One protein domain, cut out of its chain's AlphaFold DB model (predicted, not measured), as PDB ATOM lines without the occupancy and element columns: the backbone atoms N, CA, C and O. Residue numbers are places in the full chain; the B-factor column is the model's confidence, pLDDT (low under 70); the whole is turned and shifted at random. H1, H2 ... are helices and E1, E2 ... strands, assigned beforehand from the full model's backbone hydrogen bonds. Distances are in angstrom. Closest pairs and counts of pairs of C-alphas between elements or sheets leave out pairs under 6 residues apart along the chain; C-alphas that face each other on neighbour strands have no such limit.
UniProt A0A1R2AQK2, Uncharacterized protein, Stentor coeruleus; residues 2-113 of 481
ATOM      1  N   GLU A   2      -6.879  -0.529 -36.437       28.98
ATOM      2  CA  GLU A   2      -7.206  -1.791 -35.770       28.98
ATOM      3  C   GLU A   2      -6.731  -2.947 -36.651       28.98
ATOM      4  O   GLU A   2      -7.154  -3.074 -37.802       28.98
ATOM      5  N   TYR A   3      -5.830  -3.776 -36.127       28.08
ATOM      6  CA  TYR A   3      -5.392  -4.999 -36.793       28.08
ATOM      7  C   TYR A   3      -6.494  -6.059 -36.674       28.08
ATOM      8  O   TYR A   3      -6.700  -6.650 -35.615       28.08
ATOM      9  N   LYS A   4      -7.220  -6.299 -37.769       28.69
ATOM     10  CA  LYS A   4      -8.117  -7.452 -37.903       28.69
ATOM     11  C   LYS A   4      -7.279  -8.689 -38.212       28.69
ATOM     12  O   LYS A   4      -6.796  -8.841 -39.330       28.69
ATOM     13  N   ASN A   5      -7.133  -9.575 -37.232       29.42
ATOM     14  CA  ASN A   5      -6.605 -10.914 -37.460       29.42
ATOM     15  C   ASN A   5      -7.610 -11.731 -38.288       29.42
ATOM     16  O   ASN A   5      -8.696 -12.064 -37.812       29.42
ATOM     17  N   THR A   6      -7.253 -12.051 -39.527       26.48
ATOM     18  CA  THR A   6      -7.981 -12.986 -40.387       26.48
ATOM     19  C   THR A   6      -7.486 -14.408 -40.108       26.48
ATOM     20  O   THR A   6      -6.359 -14.756 -40.446       26.48
ATOM     21  N   TYR A   7      -8.317 -15.251 -39.490       33.22
ATOM     22  CA  TYR A   7      -8.007 -16.672 -39.292       33.22
ATOM     23  C   TYR A   7      -8.884 -17.565 -40.176       33.22
ATOM     24  O   TYR A   7     -10.080 -17.335 -40.346       33.22
ATOM     25  N   TYR A   8      -8.235 -18.576 -40.753       33.12
ATOM     26  CA  TYR A   8      -8.741 -19.528 -41.741       33.12
ATOM     27  C   TYR A   8      -9.947 -20.344 -41.238       33.12
ATOM     28  O   TYR A   8      -9.813 -21.198 -40.365       33.12
ATOM     29  N   LEU A   9     -11.106 -20.157 -41.874       34.22
ATOM     30  CA  LEU A   9     -12.290 -21.013 -41.743       34.22
ATOM     31  C   LEU A   9     -12.291 -22.035 -42.889       34.22
ATOM     32  O   LEU A   9     -12.806 -21.773 -43.972       34.22
ATOM     33  N   GLY A  10     -11.649 -23.184 -42.679       28.14
ATOM     34  CA  GLY A  10     -11.490 -24.208 -43.718       28.14
ATOM     35  C   GLY A  10     -11.305 -25.615 -43.159       28.14
ATOM     36  O   GLY A  10     -10.368 -26.318 -43.545       28.14
ATOM     37  N   PHE A  11     -12.163 -26.020 -42.221       36.31
ATOM     38  CA  PHE A  11     -12.231 -27.395 -41.728       36.31
ATOM     39  C   PHE A  11     -13.681 -27.873 -41.735       36.31
ATOM     40  O   PHE A  11     -14.487 -27.460 -40.910       36.31
ATOM     41  N   SER A  12     -13.999 -28.768 -42.665       35.81
ATOM     42  CA  SER A  12     -15.153 -29.652 -42.555       35.81
ATOM     43  C   SER A  12     -14.887 -30.654 -41.423       35.81
ATOM     44  O   SER A  12     -14.028 -31.527 -41.563       35.81
ATOM     45  N   GLU A  13     -15.554 -30.430 -40.292       39.25
ATOM     46  CA  GLU A  13     -15.972 -31.380 -39.246       39.25
ATOM     47  C   GLU A  13     -15.153 -32.678 -39.111       39.25
ATOM     48  O   GLU A  13     -15.642 -33.785 -39.321       39.25
ATOM     49  N   ILE A  14     -13.897 -32.562 -38.681       39.22
ATOM     50  CA  ILE A  14     -13.314 -33.610 -37.838       39.22
ATOM     51  C   ILE A  14     -13.510 -33.104 -36.413       39.22
ATOM     52  O   ILE A  14     -12.984 -32.029 -36.106       39.22
ATOM     53  N   PRO A  15     -14.245 -33.817 -35.543       38.34
ATOM     54  CA  PRO A  15     -14.341 -33.451 -34.144       38.34
ATOM     55  C   PRO A  15     -12.951 -33.596 -33.510       38.34
ATOM     56  O   PRO A  15     -12.598 -34.633 -32.955       38.34
ATOM     57  N   LEU A  16     -12.148 -32.529 -33.557       43.28
ATOM     58  CA  LEU A  16     -10.919 -32.337 -32.777       43.28
ATOM     59  C   LEU A  16     -11.256 -32.151 -31.282       43.28
ATOM     60  O   LEU A  16     -10.611 -31.375 -30.589       43.28
ATOM     61  N   VAL A  17     -12.289 -32.838 -30.789       42.00
ATOM     62  CA  VAL A  17     -13.065 -32.475 -29.595       42.00
ATOM     63  C   VAL A  17     -12.267 -32.623 -28.301       42.00
ATOM     64  O   VAL A  17     -12.609 -31.981 -27.322       42.00
ATOM     65  N   ASN A  18     -11.149 -33.356 -28.286       47.28
ATOM     66  CA  ASN A  18     -10.520 -33.716 -27.010       47.28
ATOM     67  C   ASN A  18      -9.081 -33.233 -26.797       47.28
ATOM     68  O   ASN A  18      -8.666 -33.115 -25.651       47.28
ATOM     69  N   HIS A  19      -8.322 -32.914 -27.851       44.50
ATOM     70  CA  HIS A  19      -6.946 -32.414 -27.692       44.50
ATOM     71  C   HIS A  19      -6.815 -30.908 -27.979       44.50
ATOM     72  O   HIS A  19      -5.886 -30.254 -27.512       44.50
ATOM     73  N   ALA A  20      -7.734 -30.344 -28.768       41.97
ATOM     74  CA  ALA A  20      -7.579 -29.007 -29.329       41.97
ATOM     75  C   ALA A  20      -8.491 -27.900 -28.765       41.97
ATOM     76  O   ALA A  20      -8.164 -26.748 -29.046       41.97
ATOM     77  N   PRO A  21      -9.567 -28.125 -27.972       41.91
ATOM     78  CA  PRO A  21     -10.351 -26.972 -27.568       41.91
ATOM     79  C   PRO A  21     -10.872 -27.019 -26.138       41.91
ATOM     80  O   PRO A  21     -12.057 -27.213 -25.906       41.91
ATOM     81  N   PHE A  22     -10.014 -26.671 -25.184       38.72
ATOM     82  CA  PHE A  22     -10.507 -25.808 -24.108       38.72
ATOM     83  C   PHE A  22     -10.363 -24.320 -24.461       38.72
ATOM     84  O   PHE A  22     -11.144 -23.516 -23.975       38.72
ATOM     85  N   LYS A  23      -9.471 -23.936 -25.392       40.75
ATOM     86  CA  LYS A  23      -9.348 -22.532 -25.827       40.75
ATOM     87  C   LYS A  23     -10.271 -22.122 -26.983       40.75
ATOM     88  O   LYS A  23     -10.759 -20.999 -26.976       40.75
ATOM     89  N   PHE A  24     -10.540 -22.994 -27.963       35.78
ATOM     90  CA  PHE A  24     -11.271 -22.588 -29.181       35.78
ATOM     91  C   PHE A  24     -12.801 -22.731 -29.121       35.78
ATOM     92  O   PHE A  24     -13.487 -21.930 -29.747       35.78
ATOM     93  N   PHE A  25     -13.351 -23.688 -28.365       35.62
ATOM     94  CA  PHE A  25     -14.809 -23.918 -28.292       35.62
ATOM     95  C   PHE A  25     -15.457 -23.386 -26.998       35.62
ATOM     96  O   PHE A  25     -16.675 -23.371 -26.872       35.62
ATOM     97  N   ALA A  26     -14.669 -22.853 -26.057       37.97
ATOM     98  CA  ALA A  26     -15.168 -22.230 -24.826       37.97
ATOM     99  C   ALA A  26     -15.898 -20.885 -25.036       37.97
ATOM    100  O   ALA A  26     -16.307 -20.260 -24.064       37.97
ATOM    101  N   LYS A  27     -16.087 -20.427 -26.282       35.78
ATOM    102  CA  LYS A  27     -16.872 -19.218 -26.590       35.78
ATOM    103  C   LYS A  27     -18.383 -19.451 -26.703       35.78
ATOM    104  O   LYS A  27     -19.108 -18.469 -26.817       35.78
ATOM    105  N   GLU A  28     -18.862 -20.697 -26.653       35.47
ATOM    106  CA  GLU A  28     -20.300 -21.009 -26.785       35.47
ATOM    107  C   GLU A  28     -20.985 -21.441 -25.473       35.47
ATOM    108  O   GLU A  28     -22.198 -21.623 -25.455       35.47
ATOM    109  N   ASN A  29     -20.250 -21.535 -24.357       34.03
ATOM    110  CA  ASN A  29     -20.831 -21.652 -23.013       34.03
ATOM    111  C   ASN A  29     -20.659 -20.313 -22.273       34.03
ATOM    112  O   ASN A  29     -19.551 -19.781 -22.294       34.03
ATOM    113  N   PRO A  30     -21.697 -19.764 -21.612       32.94
ATOM    114  CA  PRO A  30     -21.599 -18.475 -20.922       32.94
ATOM    115  C   PRO A  30     -20.697 -18.500 -19.677       32.94
ATOM    116  O   PRO A  30     -20.262 -17.437 -19.257       32.94
ATOM    117  N   ASP A  31     -20.342 -19.682 -19.158       35.91
ATOM    118  CA  ASP A  31     -19.385 -19.849 -18.057       35.91
ATOM    119  C   ASP A  31     -18.379 -20.982 -18.360       35.91
ATOM    120  O   ASP A  31     -18.541 -22.116 -17.895       35.91
ATOM    121  N   PRO A  32     -17.336 -20.744 -19.176       36.41
ATOM    122  CA  PRO A  32     -16.239 -21.690 -19.308       36.41
ATOM    123  C   PRO A  32     -15.400 -21.695 -18.019       36.41
ATOM    124  O   PRO A  32     -15.206 -20.634 -17.415       36.41
ATOM    125  N   PRO A  33     -14.830 -22.843 -17.598       38.41
ATOM    126  CA  PRO A  33     -13.791 -22.826 -16.581       38.41
ATOM    127  C   PRO A  33     -12.680 -21.911 -17.098       38.41
ATOM    128  O   PRO A  33     -12.126 -22.144 -18.174       38.41
ATOM    129  N   THR A  34     -12.390 -20.848 -16.356       36.78
ATOM    130  CA  THR A  34     -11.337 -19.860 -16.606       36.78
ATOM    131  C   THR A  34      -9.962 -20.518 -16.470       36.78
ATOM    132  O   THR A  34      -9.208 -20.277 -15.533       36.78
ATOM    133  N   LEU A  35      -9.635 -21.419 -17.394       44.72
ATOM    134  CA  LEU A  35      -8.502 -22.330 -17.282       44.72
ATOM    135  C   LEU A  35      -7.507 -22.100 -18.413       44.72
ATOM    136  O   LEU A  35      -7.224 -22.969 -19.224       44.72
ATOM    137  N   SER A  36      -6.958 -20.890 -18.436       49.97
ATOM    138  CA  SER A  36      -5.546 -20.670 -18.744       49.97
ATOM    139  C   SER A  36      -5.219 -19.214 -18.446       49.97
ATOM    140  O   SER A  36      -5.695 -18.315 -19.136       49.97
ATOM    141  N   ASN A  37      -4.376 -18.964 -17.448       57.38
ATOM    142  CA  ASN A  37      -3.629 -17.713 -17.446       57.38
ATOM    143  C   ASN A  37      -2.747 -17.756 -18.700       57.38
ATOM    144  O   ASN A  37      -1.916 -18.659 -18.801       57.38
ATOM    145  N   GLU A  38      -2.960 -16.847 -19.654       66.06
ATOM    146  CA  GLU A  38      -2.412 -16.935 -21.023       66.06
ATOM    147  C   GLU A  38      -0.877 -17.073 -21.084       66.06
ATOM    148  O   GLU A  38      -0.346 -17.547 -22.086       66.06
ATOM    149  N   ASN A  39      -0.181 -16.786 -19.980       84.00
ATOM    150  CA  ASN A  39       1.277 -16.765 -19.878       84.00
ATOM    151  C   ASN A  39       1.860 -17.732 -18.828       84.00
ATOM    152  O   ASN A  39       2.966 -17.509 -18.348       84.00
ATOM    153  N   LYS A  40       1.140 -18.787 -18.414       92.81
ATOM    154  CA  LYS A  40       1.682 -19.787 -17.468       92.81
ATOM    155  C   LYS A  40       1.994 -21.108 -18.154       92.81
ATOM    156  O   LYS A  40       1.231 -21.583 -18.988       92.81
ATOM    157  N   CYS A  41       3.104 -21.721 -17.755       94.06
ATOM    158  CA  CYS A  41       3.480 -23.053 -18.210       94.06
ATOM    159  C   CYS A  41       2.535 -24.122 -17.642       94.06
ATOM    160  O   CYS A  41       2.423 -24.272 -16.429       94.06
ATOM    161  N   GLU A  42       1.931 -24.941 -18.496       93.69
ATOM    162  CA  GLU A  42       1.013 -26.025 -18.117       93.69
ATOM    163  C   GLU A  42       1.699 -27.249 -17.480       93.69
ATOM    164  O   GLU A  42       1.073 -28.288 -17.298       93.69
ATOM    165  N   VAL A  43       2.989 -27.155 -17.142       94.25
ATOM    166  CA  VAL A  43       3.734 -28.211 -16.437       94.25
ATOM    167  C   VAL A  43       4.181 -27.752 -15.051       94.25
ATOM    168  O   VAL A  43       3.895 -28.419 -14.063       94.25
ATOM    169  N   CYS A  44       4.871 -26.611 -14.951       92.75
ATOM    170  CA  CYS A  44       5.353 -26.086 -13.666       92.75
ATOM    171  C   CYS A  44       4.467 -24.972 -13.084       92.75
ATOM    172  O   CYS A  44       4.676 -24.557 -11.947       92.75
ATOM    173  N   ASN A  45       3.494 -24.466 -13.852       90.81
ATOM    174  CA  ASN A  45       2.647 -23.314 -13.524       90.81
ATOM    175  C   ASN A  45       3.412 -22.019 -13.182       90.81
ATOM    176  O   ASN A  45       2.840 -21.095 -12.601       90.81
ATOM    177  N   SER A  46       4.691 -21.915 -13.542       90.06
ATOM    178  CA  SER A  46       5.406 -20.643 -13.478       90.06
ATOM    179  C   SER A  46       4.946 -19.735 -14.624       90.06
ATOM    180  O   SER A  46       4.714 -20.194 -15.744       90.06
ATOM    181  N   ASP A  47       4.797 -18.453 -14.303       88.88
ATOM    182  CA  ASP A  47       4.538 -17.323 -15.201       88.88
ATOM    183  C   ASP A  47       5.827 -16.711 -15.770       88.88
ATOM    184  O   ASP A  47       5.794 -15.682 -16.442       88.88
ATOM    185  N   ASN A  48       6.977 -17.330 -15.503       88.19
ATOM    186  CA  ASN A  48       8.230 -16.896 -16.084       88.19
ATOM    187  C   ASN A  48       8.168 -17.059 -17.610       88.19
ATOM    188  O   ASN A  48       8.085 -18.175 -18.115       88.19
ATOM    189  N   ASN A  49       8.250 -15.957 -18.349       84.44
ATOM    190  CA  ASN A  49       8.193 -15.979 -19.812       84.44
ATOM    191  C   ASN A  49       9.475 -16.520 -20.470       84.44
ATOM    192  O   ASN A  49       9.505 -16.713 -21.686       84.44
ATOM    193  N   ILE A  50      10.541 -16.774 -19.701       87.12
ATOM    194  CA  ILE A  50      11.804 -17.303 -20.227       87.12
ATOM    195  C   ILE A  50      11.559 -18.675 -20.864       87.12
ATOM    196  O   ILE A  50      11.234 -19.640 -20.177       87.12
ATOM    197  N   MET A  51      11.758 -18.754 -22.184       88.19
ATOM    198  CA  MET A  51      11.630 -19.978 -22.990       88.19
ATOM    199  C   MET A  51      10.240 -20.625 -22.939       88.19
ATOM    200  O   MET A  51      10.094 -21.844 -23.072       88.19
ATOM    201  N   LEU A  52       9.220 -19.797 -22.732       93.12
ATOM    202  CA  LEU A  52       7.827 -20.189 -22.839       93.12
ATOM    203  C   LEU A  52       7.449 -20.321 -24.323       93.12
ATOM    204  O   LEU A  52       7.747 -19.444 -25.131       93.12
ATOM    205  N   MET A  53       6.794 -21.416 -24.681       93.44
ATOM    206  CA  MET A  53       6.363 -21.722 -26.042       93.44
ATOM    207  C   MET A  53       4.879 -22.039 -26.033       93.44
ATOM    208  O   MET A  53       4.406 -22.754 -25.148       93.44
ATOM    209  N   THR A  54       4.171 -21.574 -27.054       95.12
ATOM    210  CA  THR A  54       2.736 -21.813 -27.202       95.12
ATOM    211  C   THR A  54       2.478 -22.637 -28.449       95.12
ATOM    212  O   THR A  54       2.926 -22.281 -29.539       95.12
ATOM    213  N   CYS A  55       1.765 -23.753 -28.305       95.44
ATOM    214  CA  CYS A  55       1.414 -24.590 -29.444       95.44
ATOM    215  C   CYS A  55       0.462 -23.824 -30.363       95.44
ATOM    216  O   CYS A  55      -0.616 -23.415 -29.933       95.44
ATOM    217  N   SER A  56       0.811 -23.722 -31.643       95.06
ATOM    218  CA  SER A  56       0.015 -23.023 -32.660       95.06
ATOM    219  C   SER A  56      -1.379 -23.621 -32.903       95.06
ATOM    220  O   SER A  56      -2.231 -22.959 -33.488       95.06
ATOM    221  N   ILE A  57      -1.621 -24.862 -32.462       94.19
ATOM    222  CA  ILE A  57      -2.876 -25.591 -32.689       94.19
ATOM    223  C   ILE A  57      -3.784 -25.562 -31.460       94.19
ATOM    224  O   ILE A  57      -4.907 -25.081 -31.545       94.19
ATOM    225  N   CYS A  58      -3.331 -26.099 -30.323       94.00
ATOM    226  CA  CYS A  58      -4.172 -26.202 -29.121       94.00
ATOM    227  C   CYS A  58      -3.989 -25.029 -28.150       94.00
ATOM    228  O   CYS A  58      -4.751 -24.901 -27.195       94.00
ATOM    229  N   GLY A  59      -2.985 -24.174 -28.369       94.06
ATOM    230  CA  GLY A  59      -2.707 -23.034 -27.502       94.06
ATOM    231  C   GLY A  59      -2.112 -23.400 -26.142       94.06
ATOM    232  O   GLY A  59      -2.091 -22.528 -25.271       94.06
ATOM    233  N   ILE A  60      -1.655 -24.644 -25.941       94.25
ATOM    234  CA  ILE A  60      -0.943 -25.025 -24.718       94.25
ATOM    235  C   ILE A  60       0.358 -24.251 -24.606       94.25
ATOM    236  O   ILE A  60       1.128 -24.193 -25.566       94.25
ATOM    237  N   THR A  61       0.601 -23.702 -23.424       94.88
ATOM    238  CA  THR A  61       1.777 -22.894 -23.132       94.88
ATOM    239  C   THR A  61       2.692 -23.655 -22.178       94.88
ATOM    240  O   THR A  61       2.245 -24.113 -21.131       94.88
ATOM    241  N   ILE A  62       3.969 -23.830 -22.516       95.50
ATOM    242  CA  ILE A  62       4.928 -24.633 -21.738       95.50
ATOM    243  C   ILE A  62       6.345 -24.068 -21.823       95.50
ATOM    244  O   ILE A  62       6.724 -23.487 -22.833       95.50
ATOM    245  N   HIS A  63       7.175 -24.294 -20.805       95.31
ATOM    246  CA  HIS A  63       8.618 -24.078 -20.946       95.31
ATOM    247  C   HIS A  63       9.269 -25.182 -21.775       95.31
ATOM    248  O   HIS A  63       8.915 -26.356 -21.623       95.31
ATOM    249  N   ASN A  64      10.288 -24.832 -22.559       93.31
ATOM    250  CA  ASN A  64      11.117 -25.801 -23.285       93.31
ATOM    251  C   ASN A  64      11.674 -26.908 -22.371       93.31
ATOM    252  O   ASN A  64      11.472 -28.087 -22.649       93.31
ATOM    253  N   TYR A  65      12.251 -26.546 -21.222       93.69
ATOM    254  CA  TYR A  65      12.800 -27.490 -20.246       93.69
ATOM    255  C   TYR A  65      11.710 -28.287 -19.517       93.69
ATOM    256  O   TYR A  65      11.938 -29.403 -19.058       93.69
ATOM    257  N   CYS A  66      10.492 -27.749 -19.410       94.31
ATOM    258  CA  CYS A  66       9.372 -28.488 -18.835       94.31
ATOM    259  C   CYS A  66       8.874 -29.602 -19.760       94.31
ATOM    260  O   CYS A  66       8.324 -30.593 -19.269       94.31
ATOM    261  N   TYR A  67       9.081 -29.448 -21.066       95.12
ATOM    262  CA  TYR A  67       8.723 -30.415 -22.104       95.12
ATOM    263  C   TYR A  67       9.939 -31.163 -22.665       95.12
ATOM    264  O   TYR A  67       9.817 -31.873 -23.657       95.12
ATOM    265  N   ASP A  68      11.088 -31.017 -21.996       91.50
ATOM    266  CA  ASP A  68      12.375 -31.638 -22.312       91.50
ATOM    267  C   ASP A  68      12.818 -31.411 -23.772       91.50
ATOM    268  O   ASP A  68      13.343 -32.316 -24.420       91.50
ATOM    269  N   MET A  69      12.603 -30.198 -24.292       88.31
ATOM    270  CA  MET A  69      13.106 -29.771 -25.601       88.31
ATOM    271  C   MET A  69      14.334 -28.876 -25.452       88.31
ATOM    272  O   MET A  69      14.313 -27.901 -24.697       88.31
ATOM    273  N   GLN A  70      15.386 -29.185 -26.211       81.50
ATOM    274  CA  GLN A  70      16.635 -28.416 -26.213       81.50
ATOM    275  C   GLN A  70      16.543 -27.167 -27.101       81.50
ATOM    276  O   GLN A  70      17.033 -26.108 -26.722       81.50
ATOM    277  N   ALA A  71      15.848 -27.267 -28.236       77.81
ATOM    278  CA  ALA A  71      15.607 -26.171 -29.167       77.81
ATOM    279  C   ALA A  71      14.217 -26.313 -29.805       77.81
ATOM    280  O   ALA A  71      13.634 -27.398 -29.810       77.81
ATOM    281  N   TYR A  72      13.675 -25.215 -30.330       78.44
ATOM    282  CA  TYR A  72      12.424 -25.235 -31.081       78.44
ATOM    283  C   TYR A  72      12.432 -24.186 -32.187       78.44
ATOM    284  O   TYR A  72      13.078 -23.146 -32.073       78.44
ATOM    285  N   THR A  73      11.671 -24.455 -33.244       80.12
ATOM    286  CA  THR A  73      11.370 -23.488 -34.297       80.12
ATOM    287  C   THR A  73       9.953 -22.952 -34.114       80.12
ATOM    288  O   THR A  73       9.056 -23.642 -33.623       80.12
ATOM    289  N   VAL A  74       9.743 -21.691 -34.488       86.50
ATOM    290  CA  VAL A  74       8.413 -21.075 -34.532       86.50
ATOM    291  C   VAL A  74       7.869 -21.227 -35.959       86.50
ATOM    292  O   VAL A  74       8.592 -20.903 -36.900       86.50
ATOM    293  N   PRO A  75       6.616 -21.685 -36.159       91.31
ATOM    294  CA  PRO A  75       5.621 -22.030 -35.141       91.31
ATOM    295  C   PRO A  75       5.842 -23.417 -34.517       91.31
ATOM    296  O   PRO A  75       5.961 -24.420 -35.218       91.31
ATOM    297  N   TRP A  76       5.790 -23.491 -33.184       94.19
ATOM    298  CA  TRP A  76       5.885 -24.762 -32.466       94.19
ATOM    299  C   TRP A  76       4.523 -25.471 -32.383       94.19
ATOM    300  O   TRP A  76       3.483 -24.849 -32.154       94.19
ATOM    301  N   THR A  77       4.528 -26.798 -32.534       94.88
ATOM    302  CA  THR A  77       3.347 -27.660 -32.379       94.88
ATOM    303  C   THR A  77       3.661 -28.791 -31.405       94.88
ATOM    304  O   THR A  77       4.653 -29.492 -31.584       94.88
ATOM    305  N   CYS A  78       2.823 -29.005 -30.384       95.88
ATOM    306  CA  CYS A  78       3.052 -30.082 -29.420       95.88
ATOM    307  C   CYS A  78       2.888 -31.470 -30.062       95.88
ATOM    308  O   CYS A  78       2.110 -31.642 -31.008       95.88
ATOM    309  N   GLN A  79       3.582 -32.478 -29.519       95.19
ATOM    310  CA  GLN A  79       3.609 -33.835 -30.090       95.19
ATOM    311  C   GLN A  79       2.206 -34.424 -30.260       95.19
ATOM    312  O   GLN A  79       1.907 -35.084 -31.252       95.19
ATOM    313  N   ALA A  80       1.324 -34.160 -29.302       96.06
ATOM    314  CA  ALA A  80      -0.026 -34.686 -29.310       96.06
ATOM    315  C   ALA A  80      -0.915 -34.050 -30.397       96.06
ATOM    316  O   ALA A  80      -1.696 -34.756 -31.037       96.06
ATOM    317  N   CYS A  81      -0.737 -32.758 -30.701       95.50
ATOM    318  CA  CYS A  81      -1.373 -32.133 -31.863       95.50
ATOM    319  C   CYS A  81      -0.820 -32.687 -33.181       95.50
ATOM    320  O   CYS A  81      -1.608 -32.993 -34.074       95.50
ATOM    321  N   VAL A  82       0.506 -32.858 -33.295       94.75
ATOM    322  CA  VAL A  82       1.132 -33.473 -34.482       94.75
ATOM    323  C   VAL A  82       0.548 -34.865 -34.728       94.75
ATOM    324  O   VAL A  82       0.075 -35.155 -35.826       94.75
ATOM    325  N   TYR A  83       0.493 -35.704 -33.692       94.75
ATOM    326  CA  TYR A  83      -0.073 -37.046 -33.796       94.75
ATOM    327  C   TYR A  83      -1.559 -37.031 -34.164       94.75
ATOM    328  O   TYR A  83      -1.961 -37.719 -35.100       94.75
ATOM    329  N   THR A  84      -2.368 -36.211 -33.486       93.44
ATOM    330  CA  THR A  84      -3.811 -36.104 -33.762       93.44
ATOM    331  C   THR A  84      -4.071 -35.665 -35.205       93.44
ATOM    332  O   THR A  84      -4.980 -36.173 -35.862       93.44
ATOM    333  N   LEU A  85      -3.252 -34.757 -35.749       92.06
ATOM    334  CA  LEU A  85      -3.367 -34.330 -37.142       92.06
ATOM    335  C   LEU A  85      -3.054 -35.445 -38.144       92.06
ATOM    336  O   LEU A  85      -3.732 -35.514 -39.177       92.06
ATOM    337  N   LEU A  86      -2.053 -36.278 -37.850       92.06
ATOM    338  CA  LEU A  86      -1.610 -37.377 -38.711       92.06
ATOM    339  C   LEU A  86      -2.559 -38.577 -38.649       92.06
ATOM    340  O   LEU A  86      -2.947 -39.106 -39.687       92.06
ATOM    341  N   VAL A  87      -2.947 -38.987 -37.441       93.38
ATOM    342  CA  VAL A  87      -3.690 -40.235 -37.195       93.38
ATOM    343  C   VAL A  87      -5.203 -40.015 -37.157       93.38
ATOM    344  O   VAL A  87      -5.961 -40.958 -37.332       93.38
ATOM    345  N   LYS A  88      -5.659 -38.765 -36.996       91.25
ATOM    346  CA  LYS A  88      -7.077 -38.405 -36.805       91.25
ATOM    347  C   LYS A  88      -7.703 -39.003 -35.541       91.25
ATOM    348  O   LYS A  88      -8.921 -39.082 -35.439       91.25
ATOM    349  N   GLU A  89      -6.879 -39.353 -34.558       91.12
ATOM    350  CA  GLU A  89      -7.308 -39.876 -33.262       91.12
ATOM    351  C   GLU A  89      -6.862 -38.947 -32.133       91.12
ATOM    352  O   GLU A  89      -5.739 -38.439 -32.138       91.12
ATOM    353  N   SER A  90      -7.737 -38.728 -31.149       91.50
ATOM    354  CA  SER A  90      -7.392 -37.976 -29.943       91.50
ATOM    355  C   SER A  90      -6.559 -38.827 -28.993       91.50
ATOM    356  O   SER A  90      -6.901 -39.982 -28.734       91.50
ATOM    357  N   VAL A  91      -5.539 -38.229 -28.392       95.12
ATOM    358  CA  VAL A  91      -4.690 -38.895 -27.403       95.12
ATOM    359  C   VAL A  91      -5.117 -38.540 -25.983       95.12
ATOM    360  O   VAL A  91      -5.574 -37.430 -25.724       95.12
ATOM    361  N   LYS A  92      -4.966 -39.493 -25.061       95.88
ATOM    362  CA  LYS A  92      -5.206 -39.308 -23.625       95.88
ATOM    363  C   LYS A  92      -4.039 -39.832 -22.813       95.88
ATOM    364  O   LYS A  92      -3.334 -40.739 -23.251       95.88
ATOM    365  N   CYS A  93      -3.860 -39.278 -21.622       96.06
ATOM    366  CA  CYS A  93      -2.873 -39.760 -20.674       96.06
ATOM    367  C   CYS A  93      -3.203 -41.189 -20.232       96.06
ATOM    368  O   CYS A  93      -4.316 -41.477 -19.805       96.06
ATOM    369  N   SER A  94      -2.216 -42.073 -20.279       94.94
ATOM    370  CA  SER A  94      -2.358 -43.481 -19.907       94.94
ATOM    371  C   SER A  94      -2.425 -43.655 -18.388       94.94
ATOM    372  O   SER A  94      -2.950 -44.659 -17.927       94.94
ATOM    373  N   LEU A  95      -1.944 -42.660 -17.625       92.38
ATOM    374  CA  LEU A  95      -1.958 -42.671 -16.160       92.38
ATOM    375  C   LEU A  95      -3.258 -42.114 -15.574       92.38
ATOM    376  O   LEU A  95      -3.793 -42.710 -14.662       92.38
ATOM    377  N   CYS A  96      -3.791 -40.999 -16.088       90.56
ATOM    378  CA  CYS A  96      -4.987 -40.363 -15.506       90.56
ATOM    379  C   CYS A  96      -6.202 -40.312 -16.446       90.56
ATOM    380  O   CYS A  96      -7.217 -39.718 -16.097       90.56
ATOM    381  N   GLN A  97      -6.092 -40.869 -17.658       89.12
ATOM    382  CA  GLN A  97      -7.152 -40.951 -18.677       89.12
ATOM    383  C   GLN A  97      -7.699 -39.604 -19.200       89.12
ATOM    384  O   GLN A  97      -8.610 -39.602 -20.026       89.12
ATOM    385  N   ASN A  98      -7.120 -38.465 -18.801       91.25
ATOM    386  CA  ASN A  98      -7.497 -37.138 -19.300       91.25
ATOM    387  C   ASN A  98      -6.855 -36.821 -20.665       91.25
ATOM    388  O   ASN A  98      -5.728 -37.238 -20.940       91.25
ATOM    389  N   TYR A  99      -7.562 -36.055 -21.503       91.81
ATOM    390  CA  TYR A  99      -7.176 -35.753 -22.894       91.81
ATOM    391  C   TYR A  99      -6.424 -34.423 -23.089       91.81
ATOM    392  O   TYR A  99      -5.727 -34.259 -24.086       91.81
ATOM    393  N   SER A 100      -6.568 -33.469 -22.167       91.94
ATOM    394  CA  SER A 100      -6.009 -32.112 -22.275       91.94
ATOM    395  C   SER A 100      -4.584 -32.015 -21.722       91.94
ATOM    396  O   SER A 100      -4.064 -32.994 -21.211       91.94
ATOM    397  N   GLY A 101      -3.945 -30.844 -21.774       93.81
ATOM    398  CA  GLY A 101      -2.656 -30.595 -21.119       93.81
ATOM    399  C   GLY A 101      -1.425 -31.081 -21.894       93.81
ATOM    400  O   GLY A 101      -1.493 -31.517 -23.042       93.81
ATOM    401  N   ALA A 102      -0.252 -30.966 -21.262       96.31
ATOM    402  CA  ALA A 102       1.038 -31.224 -21.906       96.31
ATOM    403  C   ALA A 102       1.331 -32.728 -21.990       96.31
ATOM    404  O   ALA A 102       1.983 -33.295 -21.110       96.31
ATOM    405  N   LEU A 103       0.829 -33.370 -23.045       97.06
ATOM    406  CA  LEU A 103       1.050 -34.786 -23.341       97.06
ATOM    407  C   LEU A 103       2.328 -35.005 -24.155       97.06
ATOM    408  O   LEU A 103       2.608 -34.265 -25.104       97.06
ATOM    409  N   ARG A 104       3.056 -36.070 -23.818       95.88
ATOM    410  CA  ARG A 104       4.220 -36.576 -24.553       95.88
ATOM    411  C   ARG A 104       4.064 -38.081 -24.783       95.88
ATOM    412  O   ARG A 104       3.394 -38.770 -24.007       95.88
ATOM    413  N   LYS A 105       4.653 -38.594 -25.864       95.25
ATOM    414  CA  LYS A 105       4.693 -40.034 -26.139       95.25
ATOM    415  C   LYS A 105       5.825 -40.695 -25.341       95.25
ATOM    416  O   LYS A 105       6.989 -40.364 -25.522       95.25
ATOM    417  N   PHE A 106       5.469 -41.650 -24.489       94.44
ATOM    418  CA  PHE A 106       6.375 -42.545 -23.763       94.44
ATOM    419  C   PHE A 106       6.219 -43.989 -24.284       94.44
ATOM    420  O   PHE A 106       5.240 -44.282 -24.988       94.44
ATOM    421  N   PRO A 107       7.145 -44.915 -23.953       93.56
ATOM    422  CA  PRO A 107       7.008 -46.334 -24.296       93.56
ATOM    423  C   PRO A 107       5.693 -46.962 -23.812       93.56
ATOM    424  O   PRO A 107       5.104 -47.778 -24.518       93.56
ATOM    425  N   GLU A 108       5.207 -46.547 -22.643       93.06
ATOM    426  CA  GLU A 108       3.981 -47.042 -22.011       93.06
ATOM    427  C   GLU A 108       2.706 -46.434 -22.615       93.06
ATOM    428  O   GLU A 108       1.607 -46.925 -22.365       93.06
ATOM    429  N   GLY A 109       2.826 -45.370 -23.416       95.81
ATOM    430  CA  GLY A 109       1.688 -44.669 -24.000       95.81
ATOM    431  C   GLY A 109       1.851 -43.153 -23.999       95.81
ATOM    432  O   GLY A 109       2.930 -42.614 -23.783       95.81
ATOM    433  N   TRP A 110       0.766 -42.441 -24.280       97.56
ATOM    434  CA  TRP A 110       0.729 -40.989 -24.101       97.56
ATOM    435  C   TRP A 110       0.597 -40.688 -22.615       97.56
ATOM    436  O   TRP A 110      -0.257 -41.282 -21.964       97.56
ATOM    437  N   ILE A 111       1.434 -39.818 -22.057       97.06
ATOM    438  CA  ILE A 111       1.416 -39.470 -20.628       97.06
ATOM    439  C   ILE A 111       1.614 -37.959 -20.495       97.06
ATOM    440  O   ILE A 111       2.350 -37.354 -21.274       97.06
ATOM    441  N   HIS A 112       0.952 -37.323 -19.525       97.19
ATOM    442  CA  HIS A 112       1.254 -35.927 -19.195       97.19
ATOM    443  C   HIS A 112       2.662 -35.803 -18.644       97.19
ATOM    444  O   HIS A 112       3.039 -36.569 -17.758       97.19
ATOM    445  N   ASN A 113       3.377 -34.748 -19.020       95.88
ATOM    446  CA  ASN A 113       4.672 -34.460 -18.405       95.88
ATOM    447  C   ASN A 113       4.571 -34.303 -16.882       95.88
ATOM    448  O   ASN A 113       5.449 -34.770 -16.167       95.88
TER     449      ASN A 113
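What this domain is: This is residues 2 to 113 of the 481 residues of an uncharacterized protein of Stentor coeruleus (UniProt A0A1R2AQK2). Little regular structure is here: most of the printed part is loops, with two small separate hairpins, E1 with E2 and E3 with E4, and the short helix H1 packs on E3. Residues 2 to 13 stick out. Of 112 printed residues, 23 are in named elements, in the order E1, E2, H1, E3, E4, class mixed; both sheets are antiparallel. The whole is compact, radius of gyration of the C-alphas 14.6 A, spanning 40 by 32 by 30 A.

Where its parts are: Start at C-alpha 2, (-7.206, -1.791, -35.770); residues 2 to 51 hold no named element. Find E1 at residues 52 to 54, E2 at 61 to 63, H1 at 79 to 87, 12.0 A long, E3 at 103 to 106 and E4 at 109 to 112, ending at (1.254, -35.927, -19.195).

How they stand to each other: In hairpin E1 and E2, N 53 and O 62 are 2.8 A apart, within hydrogen-bond range. In hairpin E3 and E4, N 106 and O 109 are likewise 2.8 A apart. The closest C-alphas of H1 and E3, Ala 80 and Leu 103, are 6.1 A apart. In H1 every O i to N i+4 pair is within range. E1 and H1 are apart.

The domain as a whole: The C-alphas of Glu 2 and Glu 108 are farthest apart, 48.6 A. The printed part has no cut. Links E2 to H1 and H1 to E3 are long. Residues 2 to 38 have pLDDT under 70.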